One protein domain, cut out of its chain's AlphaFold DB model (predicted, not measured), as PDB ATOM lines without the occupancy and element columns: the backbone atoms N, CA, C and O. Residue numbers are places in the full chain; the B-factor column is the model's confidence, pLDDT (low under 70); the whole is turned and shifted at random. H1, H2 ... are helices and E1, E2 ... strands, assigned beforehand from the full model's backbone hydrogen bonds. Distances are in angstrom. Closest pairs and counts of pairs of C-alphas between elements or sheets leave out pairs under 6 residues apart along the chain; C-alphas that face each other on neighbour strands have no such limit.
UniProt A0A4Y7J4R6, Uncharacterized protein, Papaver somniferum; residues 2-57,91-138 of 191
ATOM      1  N   ALA A   2      10.207  32.074  29.259       73.50
ATOM      2  CA  ALA A   2      11.146  33.184  28.986       73.50
ATOM      3  C   ALA A   2      12.524  32.735  28.448       73.50
ATOM      4  O   ALA A   2      12.986  33.250  27.438       73.50
ATOM      5  N   LYS A   3      13.123  31.701  29.056       78.25
ATOM      6  CA  LYS A   3      14.424  31.153  28.632       78.25
ATOM      7  C   LYS A   3      14.417  30.597  27.202       78.25
ATOM      8  O   LYS A   3      15.386  30.754  26.478       78.25
ATOM      9  N   THR A   4      13.323  29.954  26.791       84.06
ATOM     10  CA  THR A   4      13.175  29.417  25.429       84.06
ATOM     11  C   THR A   4      13.124  30.549  24.411       84.06
ATOM     12  O   THR A   4      13.827  30.491  23.412       84.06
ATOM     13  N   LYS A   5      12.366  31.612  24.708       85.19
ATOM     14  CA  LYS A   5      12.268  32.794  23.847       85.19
ATOM     15  C   LYS A   5      13.621  33.486  23.657       85.19
ATOM     16  O   LYS A   5      13.986  33.793  22.532       85.19
ATOM     17  N   GLU A   6      14.376  33.672  24.737       89.62
ATOM     18  CA  GLU A   6      15.711  34.281  24.681       89.62
ATOM     19  C   GLU A   6      16.699  33.442  23.851       89.62
ATOM     20  O   GLU A   6      17.470  33.985  23.061       89.62
ATOM     21  N   LEU A   7      16.650  32.111  23.979       90.00
ATOM     22  CA  LEU A   7      17.465  31.206  23.164       90.00
ATOM     23  C   LEU A   7      17.096  31.282  21.678       90.00
ATOM     24  O   LEU A   7      17.996  31.354  20.841       90.00
ATOM     25  N   THR A   8      15.801  31.311  21.353       93.25
ATOM     26  CA  THR A   8      15.318  31.489  19.977       93.25
ATOM     27  C   THR A   8      15.774  32.831  19.406       93.25
ATOM     28  O   THR A   8      16.393  32.865  18.348       93.25
ATOM     29  N   GLU A   9      15.582  33.933  20.133       95.38
ATOM     30  CA  GLU A   9      16.027  35.270  19.713       95.38
ATOM     31  C   GLU A   9      17.554  35.332  19.517       95.38
ATOM     32  O   GLU A   9      18.047  35.933  18.557       95.38
ATOM     33  N   ALA A  10      18.328  34.672  20.382       96.00
ATOM     34  CA  ALA A  10      19.775  34.561  20.228       96.00
ATOM     35  C   ALA A  10      20.181  33.724  19.002       96.00
ATOM     36  O   ALA A  10      21.154  34.077  18.329       96.00
ATOM     37  N   SER A  11      19.443  32.650  18.706       96.31
ATOM     38  CA  SER A  11      19.627  31.827  17.507       96.31
ATOM     39  C   SER A  11      19.330  32.629  16.242       96.31
ATOM     40  O   SER A  11      20.195  32.745  15.377       96.31
ATOM     41  N   ASN A  12      18.182  33.307  16.194       97.62
ATOM     42  CA  ASN A  12      17.755  34.121  15.056       97.62
ATOM     43  C   ASN A  12      18.755  35.253  14.773       97.62
ATOM     44  O   ASN A  12      19.151  35.479  13.630       97.62
ATOM     45  N   ARG A  13      19.279  35.905  15.821       97.56
ATOM     46  CA  ARG A  13      20.380  36.875  15.679       97.56
ATOM     47  C   ARG A  13      21.645  36.268  15.075       97.56
ATOM     48  O   ARG A  13      22.375  36.976  14.386       97.56
ATOM     49  N   ARG A  14      21.960  35.006  15.380       97.19
ATOM     50  CA  ARG A  14      23.127  34.314  14.814       97.19
ATOM     51  C   ARG A  14      22.898  33.987  13.338       97.19
ATOM     52  O   ARG A  14      23.789  34.283  12.554       97.19
ATOM     53  N   THR A  15      21.719  33.484  12.973       97.56
ATOM     54  CA  THR A  15      21.311  33.248  11.576       97.56
ATOM     55  C   THR A  15      21.465  34.513  10.737       97.56
ATOM     56  O   THR A  15      22.166  34.509   9.729       97.56
ATOM     57  N   ILE A  16      20.892  35.631  11.192       98.12
ATOM     58  CA  ILE A  16      20.944  36.894  10.444       98.12
ATOM     59  C   ILE A  16      22.358  37.481  10.402       98.12
ATOM     60  O   ILE A  16      22.766  38.011   9.374       98.12
ATOM     61  N   ARG A  17      23.156  37.354  11.470       98.06
ATOM     62  CA  ARG A  17      24.572  37.754  11.415       98.06
ATOM     63  C   ARG A  17      25.339  36.953  10.359       98.06
ATOM     64  O   ARG A  17      26.031  37.560   9.551       98.06
ATOM     65  N   ALA A  18      25.170  35.630  10.345       97.75
ATOM     66  CA  ALA A  18      25.799  34.761   9.353       97.75
ATOM     67  C   ALA A  18      25.362  35.120   7.925       97.75
ATOM     68  O   ALA A  18      26.184  35.096   7.016       97.75
ATOM     69  N   PHE A  19      24.101  35.529   7.734       97.31
ATOM     70  CA  PHE A  19      23.626  36.037   6.448       97.31
ATOM     71  C   PHE A  19      24.415  37.269   5.981       97.31
ATOM     72  O   PHE A  19      24.890  37.275   4.853       97.31
ATOM     73  N   TYR A  20      24.613  38.289   6.826       97.06
ATOM     74  CA  TYR A  20      25.387  39.481   6.434       97.06
ATOM     75  C   TYR A  20      26.880  39.191   6.222       97.06
ATOM     76  O   TYR A  20      27.496  39.783   5.338       97.06
ATOM     77  N   GLU A  21      27.467  38.283   7.008       96.44
ATOM     78  CA  GLU A  21      28.845  37.819   6.798       96.44
ATOM     79  C   GLU A  21      28.986  37.123   5.437       96.44
ATOM     80  O   GLU A  21      29.871  37.476   4.658       96.44
ATOM     81  N   ALA A  22      28.062  36.214   5.108       95.75
ATOM     82  CA  ALA A  22      28.015  35.538   3.814       95.75
ATOM     83  C   ALA A  22      27.748  36.514   2.658       95.75
ATOM     84  O   ALA A  22      28.403  36.433   1.623       95.75
ATOM     85  N   LEU A  23      26.843  37.477   2.849       93.19
ATOM     86  CA  LEU A  23      26.515  38.511   1.869       93.19
ATOM     87  C   LEU A  23      27.746  39.344   1.495       93.19
ATOM     88  O   LEU A  23      28.077  39.465   0.317       93.19
ATOM     89  N   ASN A  24      28.467  39.861   2.492       92.38
ATOM     90  CA  ASN A  24      29.674  40.658   2.259       92.38
ATOM     91  C   ASN A  24      30.847  39.802   1.750       92.38
ATOM     92  O   ASN A  24      31.669  40.290   0.978       92.38
ATOM     93  N   GLY A  25      30.910  38.527   2.145       91.81
ATOM     94  CA  GLY A  25      31.879  37.548   1.644       91.81
ATOM     95  C   GLY A  25      31.536  36.958   0.272       91.81
ATOM     96  O   GLY A  25      32.330  36.186  -0.260       91.81
ATOM     97  N   ARG A  26      30.376  37.308  -0.305       90.12
ATOM     98  CA  ARG A  26      29.835  36.733  -1.551       90.12
ATOM     99  C   ARG A  26      29.715  35.198  -1.513       90.12
ATOM    100  O   ARG A  26      29.828  34.539  -2.544       90.12
ATOM    101  N   ASP A  27      29.457  34.630  -0.334       94.38
ATOM    102  CA  ASP A  27      29.211  33.198  -0.132       94.38
ATOM    103  C   ASP A  27      27.761  32.854  -0.506       94.38
ATOM    104  O   ASP A  27      26.839  32.872   0.316       94.38
ATOM    105  N   VAL A  28      27.567  32.564  -1.794       92.50
ATOM    106  CA  VAL A  28      26.259  32.250  -2.387       92.50
ATOM    107  C   VAL A  28      25.635  30.995  -1.772       92.50
ATOM    108  O   VAL A  28      24.420  30.961  -1.586       92.50
ATOM    109  N   GLU A  29      26.435  29.986  -1.419       95.38
ATOM    110  CA  GLU A  29      25.928  28.731  -0.852       95.38
ATOM    111  C   GLU A  29      25.317  28.973   0.531       95.38
ATOM    112  O   GLU A  29      24.188  28.554   0.807       95.38
ATOM    113  N   THR A  30      26.016  29.720   1.390       96.50
ATOM    114  CA  THR A  30      25.474  30.079   2.703       96.50
ATOM    115  C   THR A  30      24.247  30.978   2.574       96.50
ATOM    116  O   THR A  30      23.270  30.752   3.288       96.50
ATOM    117  N   ILE A  31      24.240  31.940   1.646       94.88
ATOM    118  CA  ILE A  31      23.067  32.792   1.383       94.88
ATOM    119  C   ILE A  31      21.850  31.945   0.991       94.88
ATOM    120  O   ILE A  31      20.796  32.067   1.615       94.88
ATOM    121  N   GLN A  32      21.996  31.056   0.005       94.12
ATOM    122  CA  GLN A  32      20.907  30.203  -0.482       94.12
ATOM    123  C   GLN A  32      20.410  29.211   0.572       94.12
ATOM    124  O   GLN A  32      19.235  28.864   0.579       94.12
ATOM    125  N   ARG A  33      21.281  28.766   1.482       96.06
ATOM    126  CA  ARG A  33      20.897  27.882   2.589       96.06
ATOM    127  C   ARG A  33      20.111  28.604   3.688       96.06
ATOM    128  O   ARG A  33      19.317  27.969   4.377       96.06
ATOM    129  N   LEU A  34      20.377  29.892   3.902       96.94
ATOM    130  CA  LEU A  34      19.750  30.675   4.971       96.94
ATOM    131  C   LEU A  34      18.425  31.318   4.547       96.94
ATOM    132  O   LEU A  34      17.599  31.605   5.413       96.94
ATOM    133  N   LEU A  35      18.220  31.553   3.249       95.88
ATOM    134  CA  LEU A  35      16.991  32.128   2.706       95.88
ATOM    135  C   LEU A  35      16.059  31.051   2.151       95.88
ATOM    136  O   LEU A  35      16.494  30.099   1.508       95.88
ATOM    137  N   ALA A  36      14.756  31.242   2.337       95.19
ATOM    138  CA  ALA A  36      13.755  30.479   1.613       95.19
ATOM    139  C   ALA A  36      13.823  30.826   0.117       95.19
ATOM    140  O   ALA A  36      14.031  31.983  -0.259       95.19
ATOM    141  N   SER A  37      13.618  29.831  -0.748       91.31
ATOM    142  CA  SER A  37      13.602  30.028  -2.204       91.31
ATOM    143  C   SER A  37      12.480  30.957  -2.678       91.31
ATOM    144  O   SER A  37      12.581  31.557  -3.743       91.31
ATOM    145  N   ASP A  38      11.412  31.058  -1.893       91.69
ATOM    146  CA  ASP A  38      10.200  31.841  -2.126       91.69
ATOM    147  C   ASP A  38      10.062  32.999  -1.126       91.69
ATOM    148  O   ASP A  38       8.952  33.377  -0.753       91.69
ATOM    149  N   ILE A  39      11.194  33.565  -0.685       94.00
ATOM    150  CA  ILE A  39      11.216  34.677   0.267       94.00
ATOM    151  C   ILE A  39      10.272  35.813  -0.150       94.00
ATOM    152  O   ILE A  39      10.345  36.354  -1.257       94.00
ATOM    153  N   GLU A  40       9.401  36.212   0.773       94.88
ATOM    154  CA  GLU A  40       8.504  37.341   0.558       94.88
ATOM    155  C   GLU A  40       9.252  38.652   0.817       94.88
ATOM    156  O   GLU A  40       9.785  38.885   1.906       94.88
ATOM    157  N   TRP A  41       9.296  39.515  -0.197       93.19
ATOM    158  CA  TRP A  41      10.089  40.739  -0.173       93.19
ATOM    159  C   TRP A  41       9.223  41.990  -0.286       93.19
ATOM    160  O   TRP A  41       8.448  42.140  -1.233       93.19
ATOM    161  N   TRP A  42       9.443  42.954   0.610       93.88
ATOM    162  CA  TRP A  42       8.913  44.311   0.481       93.88
ATOM    163  C   TRP A  42      10.017  45.348   0.548       93.88
ATOM    164  O   TRP A  42      10.928  45.261   1.367       93.88
ATOM    165  N   TYR A  43       9.876  46.375  -0.280       91.94
ATOM    166  CA  TYR A  43      10.820  47.473  -0.368       91.94
ATOM    167  C   TYR A  43      10.144  48.806  -0.060       91.94
ATOM    168  O   TYR A  43       9.107  49.150  -0.634       91.94
ATOM    169  N   HIS A  44      10.771  49.578   0.819       90.38
ATOM    170  CA  HIS A  44      10.349  50.906   1.231       90.38
ATOM    171  C   HIS A  44      11.551  51.855   1.192       90.38
ATOM    172  O   HIS A  44      12.312  51.990   2.146       90.38
ATOM    173  N   GLY A  45      11.735  52.549   0.079       86.81
ATOM    174  CA  GLY A  45      12.823  53.505  -0.056       86.81
ATOM    175  C   GLY A  45      12.810  54.195  -1.411       86.81
ATOM    176  O   GLY A  45      11.922  53.943  -2.232       86.81
ATOM    177  N   PRO A  46      13.794  55.063  -1.686       84.38
ATOM    178  CA  PRO A  46      13.938  55.670  -3.002       84.38
ATOM    179  C   PRO A  46      14.160  54.589  -4.079       84.38
ATOM    180  O   PRO A  46      14.902  53.640  -3.821       84.38
ATOM    181  N   PRO A  47      13.605  54.717  -5.301       80.94
ATOM    182  CA  PRO A  47      13.697  53.674  -6.332       80.94
ATOM    183  C   PRO A  47      15.123  53.221  -6.683       80.94
ATOM    184  O   PRO A  47      15.322  52.065  -7.041       80.94
ATOM    185  N   GLY A  48      16.116  54.107  -6.548       81.94
ATOM    186  CA  GLY A  48      17.523  53.819  -6.853       81.94
ATOM    187  C   GLY A  48      18.331  53.132  -5.745       81.94
ATOM    188  O   GLY A  48      19.535  53.005  -5.907       81.94
ATOM    189  N   HIS A  49      17.729  52.746  -4.614       81.44
ATOM    190  CA  HIS A  49      18.452  52.177  -3.458       81.44
ATOM    191  C   HIS A  49      18.189  50.672  -3.242       81.44
ATOM    192  O   HIS A  49      18.379  50.168  -2.145       81.44
ATOM    193  N   GLN A  50      17.781  49.927  -4.271       84.12
ATOM    194  CA  GLN A  50      17.444  48.494  -4.174       84.12
ATOM    195  C   GLN A  50      18.689  47.577  -4.172       84.12
ATOM    196  O   GLN A  50      18.775  46.619  -4.941       84.12
ATOM    197  N   TYR A  51      19.687  47.894  -3.342       85.00
ATOM    198  CA  TYR A  51      21.017  47.274  -3.388       85.00
ATOM    199  C   TYR A  51      21.001  45.770  -3.072       85.00
ATOM    200  O   TYR A  51      21.661  44.998  -3.766       85.00
ATOM    201  N   LEU A  52      20.240  45.326  -2.063       86.25
ATOM    202  CA  LEU A  52      20.219  43.912  -1.674       86.25
ATOM    203  C   LEU A  52      19.500  43.055  -2.720       86.25
ATOM    204  O   LEU A  52      19.974  41.979  -3.065       86.25
ATOM    205  N   MET A  53      18.393  43.551  -3.277       84.62
ATOM    206  CA  MET A  53      17.702  42.880  -4.379       84.62
ATOM    207  C   MET A  53      18.614  42.762  -5.608       84.62
ATOM    208  O   MET A  53      18.710  41.683  -6.195       84.62
ATOM    209  N   GLN A  54      19.313  43.837  -5.990       83.56
ATOM    210  CA  GLN A  54      20.271  43.796  -7.102       83.56
ATOM    211  C   GLN A  54      21.369  42.758  -6.865       83.56
ATOM    212  O   GLN A  54      21.704  41.997  -7.773       83.56
ATOM    213  N   PHE A  55      21.868  42.668  -5.629       83.88
ATOM    214  CA  PHE A  55      22.850  41.663  -5.237       83.88
ATOM    215  C   PHE A  55      22.302  40.236  -5.373       83.88
ATOM    216  O   PHE A  55      22.927  39.400  -6.021       83.88
ATOM    217  N   LEU A  56      21.124  39.954  -4.808       82.56
ATOM    218  CA  LEU A  56      20.535  38.608  -4.808       82.56
ATOM    219  C   LEU A  56      20.086  38.141  -6.199       82.56
ATOM    220  O   LEU A  56      20.064  36.944  -6.466       82.56
ATOM    221  N   THR A  57      19.737  39.073  -7.087       79.81
ATOM    222  CA  THR A  57      19.290  38.770  -8.459       79.81
ATOM    223  C   THR A  57      20.412  38.826  -9.494       79.81
ATOM    224  O   THR A  57      20.185  38.482 -10.652       79.81
ATOM    225  N   VAL A  91      26.980  46.495   6.312       94.00
ATOM    226  CA  VAL A  91      27.604  46.346   7.633       94.00
ATOM    227  C   VAL A  91      26.580  46.672   8.729       94.00
ATOM    228  O   VAL A  91      26.241  47.845   8.914       94.00
ATOM    229  N   PRO A  92      26.063  45.669   9.465       96.44
ATOM    230  CA  PRO A  92      25.134  45.903  10.563       96.44
ATOM    231  C   PRO A  92      25.757  46.764  11.663       96.44
ATOM    232  O   PRO A  92      26.796  46.418  12.222       96.44
ATOM    233  N   SER A  93      25.085  47.854  12.026       95.38
ATOM    234  CA  SER A  93      25.409  48.652  13.215       95.38
ATOM    235  C   SER A  93      24.689  48.122  14.458       95.38
ATOM    236  O   SER A  93      25.252  48.124  15.552       95.38
ATOM    237  N   SER A  94      23.459  47.617  14.307       96.50
ATOM    238  CA  SER A  94      22.749  46.923  15.386       96.50
ATOM    239  C   SER A  94      21.871  45.785  14.861       96.50
ATOM    240  O   SER A  94      21.367  45.850  13.745       96.50
ATOM    241  N   ILE A  95      21.705  44.731  15.673       98.00
ATOM    242  CA  ILE A  95      20.853  43.565  15.386       98.00
ATOM    243  C   ILE A  95      20.032  43.253  16.641       98.00
ATOM    244  O   ILE A  95      20.593  42.835  17.662       98.00
ATOM    245  N   THR A  96      18.713  43.409  16.552       97.44
ATOM    246  CA  THR A  96      17.760  43.180  17.652       97.44
ATOM    247  C   THR A  96      16.722  42.144  17.239       97.44
ATOM    248  O   THR A  96      16.209  42.222  16.132       97.44
ATOM    249  N   ALA A  97      16.399  41.182  18.104       96.56
ATOM    250  CA  ALA A  97      15.380  40.170  17.817       96.56
ATOM    251  C   ALA A  97      14.162  40.302  18.739       96.56
ATOM    252  O   ALA A  97      14.295  40.654  19.910       96.56
ATOM    253  N   PHE A  98      12.991  39.998  18.182       93.81
ATOM    254  CA  PHE A  98      11.686  39.973  18.834       93.81
ATOM    255  C   PHE A  98      10.952  38.693  18.403       93.81
ATOM    256  O   PHE A  98      10.209  38.689  17.422       93.81
ATOM    257  N   GLY A  99      11.163  37.590  19.123       92.94
ATOM    258  CA  GLY A  99      10.719  36.265  18.679       92.94
ATOM    259  C   GLY A  99      11.323  35.890  17.318       92.94
ATOM    260  O   GLY A  99      12.547  35.854  17.174       92.94
ATOM    261  N   SER A 100      10.464  35.638  16.328       95.25
ATOM    262  CA  SER A 100      10.838  35.329  14.940       95.25
ATOM    263  C   SER A 100      11.310  36.545  14.137       95.25
ATOM    264  O   SER A 100      11.990  36.381  13.125       95.25
ATOM    265  N   LEU A 101      10.992  37.768  14.573       96.62
ATOM    266  CA  LEU A 101      11.410  38.988  13.886       96.62
ATOM    267  C   LEU A 101      12.831  39.381  14.281       96.62
ATOM    268  O   LEU A 101      13.162  39.430  15.467       96.62
ATOM    269  N   VAL A 102      13.658  39.742  13.305       98.19
ATOM    270  CA  VAL A 102      14.999  40.289  13.529       98.19
ATOM    271  C   VAL A 102      15.146  41.597  12.771       98.19
ATOM    272  O   VAL A 102      15.008  41.654  11.555       98.19
ATOM    273  N   VAL A 103      15.454  42.654  13.505       98.06
ATOM    274  CA  VAL A 103      15.619  44.010  12.997       98.06
ATOM    275  C   VAL A 103      17.098  44.325  12.954       98.06
ATOM    276  O   VAL A 103      17.800  44.195  13.963       98.06
ATOM    277  N   VAL A 104      17.564  44.747  11.790       98.25
ATOM    278  CA  VAL A 104      18.953  45.123  11.561       98.25
ATOM    279  C   VAL A 104      18.999  46.530  11.017       98.25
ATOM    280  O   VAL A 104      18.340  46.811  10.026       98.25
ATOM    281  N   GLU A 105      19.783  47.401  11.644       96.56
ATOM    282  CA  GLU A 105      20.065  48.729  11.096       96.56
ATOM    283  C   GLU A 105      21.539  48.855  10.726       96.56
ATOM    284  O   GLU A 105      22.414  48.294  11.396       96.56
ATOM    285  N   GLY A 106      21.808  49.655   9.703       94.94
ATOM    286  CA  GLY A 106      23.150  50.081   9.345       94.94
ATOM    287  C   GLY A 106      23.133  51.361   8.524       94.94
ATOM    288  O   GLY A 106      22.083  51.931   8.208       94.94
ATOM    289  N   CYS A 107      24.324  51.848   8.201       91.75
ATOM    290  CA  CYS A 107      24.483  52.991   7.319       91.75
ATOM    291  C   CYS A 107      25.719  52.834   6.442       91.75
ATOM    292  O   CYS A 107      26.672  52.141   6.794       91.75
ATOM    293  N   HIS A 108      25.693  53.503   5.298       88.44
ATOM    294  CA  HIS A 108      26.828  53.655   4.410       88.44
ATOM    295  C   HIS A 108      27.189  55.138   4.353       88.44
ATOM    296  O   HIS A 108      26.538  55.918   3.652       88.44
ATOM    297  N   LEU A 109      28.231  55.536   5.087       79.75
ATOM    298  CA  LEU A 109      28.580  56.948   5.276       79.75
ATOM    299  C   LEU A 109      28.949  57.646   3.960       79.75
ATOM    300  O   LEU A 109      28.424  58.722   3.696       79.75
ATOM    301  N   SER A 110      29.742  57.016   3.086       83.06
ATOM    302  CA  SER A 110      30.154  57.634   1.808       83.06
ATOM    303  C   SER A 110      28.981  57.920   0.867       83.06
ATOM    304  O   SER A 110      29.012  58.874   0.100       83.06
ATOM    305  N   ARG A 111      27.918  57.112   0.951       81.38
ATOM    306  CA  ARG A 111      26.699  57.257   0.146       81.38
ATOM    307  C   ARG A 111      25.615  58.046   0.882       81.38
ATOM    308  O   ARG A 111      24.584  58.348   0.291       81.38
ATOM    309  N   LEU A 112      25.841  58.381   2.159       85.50
ATOM    310  CA  LEU A 112      24.867  59.006   3.055       85.50
ATOM    311  C   LEU A 112      23.522  58.262   3.050       85.50
ATOM    312  O   LEU A 112      22.454  58.868   2.955       85.50
ATOM    313  N   VAL A 113      23.589  56.931   3.126       88.19
ATOM    314  CA  VAL A 113      22.420  56.044   3.129       88.19
ATOM    315  C   VAL A 113      22.284  55.387   4.496       88.19
ATOM    316  O   VAL A 113      23.229  54.767   4.976       88.19
ATOM    317  N   SER A 114      21.103  55.476   5.103       92.38
ATOM    318  CA  SER A 114      20.711  54.634   6.242       92.38
ATOM    319  C   SER A 114      19.760  53.547   5.765       92.38
ATOM    320  O   SER A 114      18.982  53.763   4.831       92.38
ATOM    321  N   TRP A 115      19.824  52.382   6.399       94.88
ATOM    322  CA  TRP A 115      18.962  51.258   6.072       94.88
ATOM    323  C   TRP A 115      18.533  50.493   7.321       94.88
ATOM    324  O   TRP A 115      19.279  50.391   8.297       94.88
ATOM    325  N   VAL A 116      17.315  49.959   7.275       96.56
ATOM    326  CA  VAL A 116      16.758  49.037   8.263       96.56
ATOM    327  C   VAL A 116      16.167  47.851   7.520       96.56
ATOM    328  O   VAL A 116      15.324  48.022   6.645       96.56
ATOM    329  N   HIS A 117      16.598  46.644   7.857       97.25
ATOM    330  CA  HIS A 117      16.032  45.403   7.343       97.25
ATOM    331  C   HIS A 117      15.278  44.711   8.475       97.25
ATOM    332  O   HIS A 117      15.825  44.510   9.564       97.25
ATOM    333  N   VAL A 118      14.025  44.349   8.227       97.88
ATOM    334  CA  VAL A 118      13.207  43.556   9.145       97.88
ATOM    335  C   VAL A 118      13.013  42.182   8.528       97.88
ATOM    336  O   VAL A 118      12.332  42.036   7.516       97.88
ATOM    337  N   TRP A 119      13.631  41.189   9.149       98.12
ATOM    338  CA  TRP A 119      13.616  39.797   8.727       98.12
ATOM    339  C   TRP A 119      12.621  38.993   9.560       98.12
ATOM    340  O   TRP A 119      12.520  39.220  10.767       98.12
ATOM    341  N   THR A 120      11.962  38.011   8.948       97.88
ATOM    342  CA  THR A 120      11.224  36.960   9.668       97.88
ATOM    343  C   THR A 120      11.962  35.636   9.510       97.88
ATOM    344  O   THR A 120      12.226  35.201   8.388       97.88
ATOM    345  N   VAL A 121      12.295  35.001  10.633       97.81
ATOM    346  CA  VAL A 121      12.938  33.684  10.700       97.81
ATOM    347  C   VAL A 121      11.908  32.653  11.143       97.81
ATOM    348  O   VAL A 121      11.218  32.864  12.141       97.81
ATOM    349  N   SER A 122      11.794  31.548  10.413       95.94
ATOM    350  CA  SER A 122      10.859  30.477  10.745       95.94
ATOM    351  C   SER A 122      11.299  29.708  11.994       95.94
ATOM    352  O   SER A 122      12.470  29.352  12.136       95.94
ATOM    353  N   ASP A 123      10.357  29.423  12.896       90.88
ATOM    354  CA  ASP A 123      10.637  28.762  14.180       90.88
ATOM    355  C   ASP A 123      10.991  27.266  14.033       90.88
ATOM    356  O   ASP A 123      11.572  26.676  14.945       90.88
ATOM    357  N   ASP A 124      10.628  26.635  12.914       89.75
ATOM    358  CA  ASP A 124      10.783  25.195  12.670       89.75
ATOM    359  C   ASP A 124      12.185  24.810  12.176       89.75
ATOM    360  O   ASP A 124      12.766  23.826  12.636       89.75
ATOM    361  N   ASN A 125      12.727  25.582  11.236       91.00
ATOM    362  CA  ASN A 125      13.948  25.260  10.503       91.00
ATOM    363  C   ASN A 125      14.992  26.390  10.541       91.00
ATOM    364  O   ASN A 125      16.120  26.189  10.094       91.00
ATOM    365  N   GLY A 126      14.656  27.555  11.106       93.94
ATOM    366  CA  GLY A 126      15.569  28.692  11.216       93.94
ATOM    367  C   GLY A 126      15.869  29.396   9.888       93.94
ATOM    368  O   GLY A 126      16.808  30.192   9.840       93.94
ATOM    369  N   ILE A 127      15.105  29.110   8.828       96.38
ATOM    370  CA  ILE A 127      15.236  29.727   7.505       96.38
ATOM    371  C   ILE A 127      14.514  31.075   7.494       96.38
ATOM    372  O   ILE A 127      13.454  31.256   8.099       96.38
ATOM    373  N   VAL A 128      15.100  32.039   6.796       97.69
ATOM    374  CA  VAL A 128      14.529  33.368   6.592       97.69
ATOM    375  C   VAL A 128      13.465  33.310   5.500       97.69
ATOM    376  O   VAL A 128      13.766  32.986   4.354       97.69
ATOM    377  N   THR A 129      12.229  33.660   5.843       97.19
ATOM    378  CA  THR A 129      11.071  33.553   4.936       97.19
ATOM    379  C   THR A 129      10.562  34.897   4.444       97.19
ATOM    380  O   THR A 129       9.856  34.954   3.440       97.19
ATOM    381  N   GLN A 130      10.916  35.988   5.124       96.94
ATOM    382  CA  GLN A 130      10.456  37.324   4.763       96.94
ATOM    383  C   GLN A 130      11.533  38.381   4.992       96.94
ATOM    384  O   GLN A 130      12.268  38.322   5.984       96.94
ATOM    385  N   LEU A 131      11.546  39.394   4.124       96.44
ATOM    386  CA  LEU A 131      12.316  40.620   4.292       96.44
ATOM    387  C   LEU A 131      11.465  41.859   4.000       96.44
ATOM    388  O   LEU A 131      10.891  41.997   2.922       96.44
ATOM    389  N   ARG A 132      11.488  42.826   4.920       95.88
ATOM    390  CA  ARG A 132      11.107  44.219   4.653       95.88
ATOM    391  C   ARG A 132      12.339  45.107   4.701       95.88
ATOM    392  O   ARG A 132      12.994  45.211   5.738       95.88
ATOM    393  N   GLU A 133      12.628  45.761   3.591       95.19
ATOM    394  CA  GLU A 133      13.770  46.649   3.424       95.19
ATOM    395  C   GLU A 133      13.319  48.113   3.492       95.19
ATOM    396  O   GLU A 133      12.402  48.518   2.780       95.19
ATOM    397  N   TYR A 134      13.960  48.905   4.354       94.75
ATOM    398  CA  TYR A 134      13.677  50.324   4.553       94.75
ATOM    399  C   TYR A 134      14.944  51.150   4.330       94.75
ATOM    400  O   TYR A 134      15.857  51.100   5.150       94.75
ATOM    401  N   PHE A 135      15.002  51.947   3.265       93.12
ATOM    402  CA  PHE A 135      16.119  52.861   3.001       93.12
ATOM    403  C   PHE A 135      15.723  54.308   3.256       93.12
ATOM    404  O   PHE A 135      14.644  54.741   2.845       93.12
ATOM    405  N   ASN A 136      16.614  55.070   3.903       91.62
ATOM    406  CA  ASN A 136      16.425  56.486   4.240       91.62
ATOM    407  C   ASN A 136      15.018  56.763   4.789       91.62
ATOM    408  O   ASN A 136      14.324  57.675   4.346       91.62
ATOM    409  N   THR A 137      14.602  55.911   5.720       91.31
ATOM    410  CA  THR A 137      13.286  55.898   6.354       91.31
ATOM    411  C   THR A 137      13.503  55.591   7.829       91.31
ATOM    412  O   THR A 137      14.235  54.659   8.160       91.31
ATOM    413  N   SER A 138      12.902  56.380   8.718       91.19
ATOM    414  CA  SER A 138      12.947  56.106  10.155       91.19
ATOM    415  C   SER A 138      11.896  55.053  10.494       91.19
ATOM    416  O   SER A 138      10.748  55.187  10.070       91.19
TER     417      SER A 138
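This is residues 2 to 57 and 91 to 138 of the 191 residues of an uncharacterized protein of Papaver somniferum (UniProt A0A4Y7J4R6). A twisted sheet of five strands forms a slab, with the long helix H1 packed slantwise over one face towards its E2 edge, making two layers, a helix on a sheet. The short H2 folds back beside the end of H1, and the short H3 only grazes the sheet. The 104 printed residues run H1 H2 E1 H3 E2 E3 E4 E5; the mixed sheet has the order E1 E5 E4 E3 E2, and the class is mixed, helices and strands. It is compact, with a radius of gyration of the C-alphas of 13.5 A and spans of 40 by 28 by 23 A.

Find E4, residues 113 to 121, 25.4 A long, then E3, 101 to 108, 23.3 A, E2, 92 to 98, E5, 128 to 135, and E1, 35 to 44, which bends by 98 degrees at residue 38. H1, residues 2 to 24, runs 33.4 A from C-alpha 2 at (11.146, 33.184, 28.986) to C-alpha 24 at (29.674, 40.658, 2.259). H2 is residues 28 to 34 and H3 51 to 57.

E2 to E5 form a meander, each strand the antiparallel neighbour of the one before: see N 96 and O 103, 2.9 A, N 104 and O 117, 2.8 A, and N 118 and O 132, 2.8 A, within hydrogen-bond range. E1 is parallel to E5, with N 42 and O 131 at 2.9 A. H1 is on the sheet at a height of 7.4 A; its closest C-alphas to E2 are Glu 9 and Ala 97, 5.3 A. With residues 15 to 23 alone H1 touches H2, a helical hairpin at a shallow tilt of 16 degrees, opposite ways; the closest C-alphas, Phe 19 and Ile 31, are 6.0 A apart. H3 grazes the sheet with residues 51 to 53 and is apart from H1 and H2. In H1, H2 and H3 every O i to N i+4 pair is within hydrogen-bond range.

The farthest C-alphas, Lys 3 and Gly 48, are 42.2 A apart. Residues 58 to 90 are not printed, and C-alphas 57 and 91 stand 19.6 A apart across the cut. Of the links that are printed whole, none is long. No printed residue is under 70 in pLDDT.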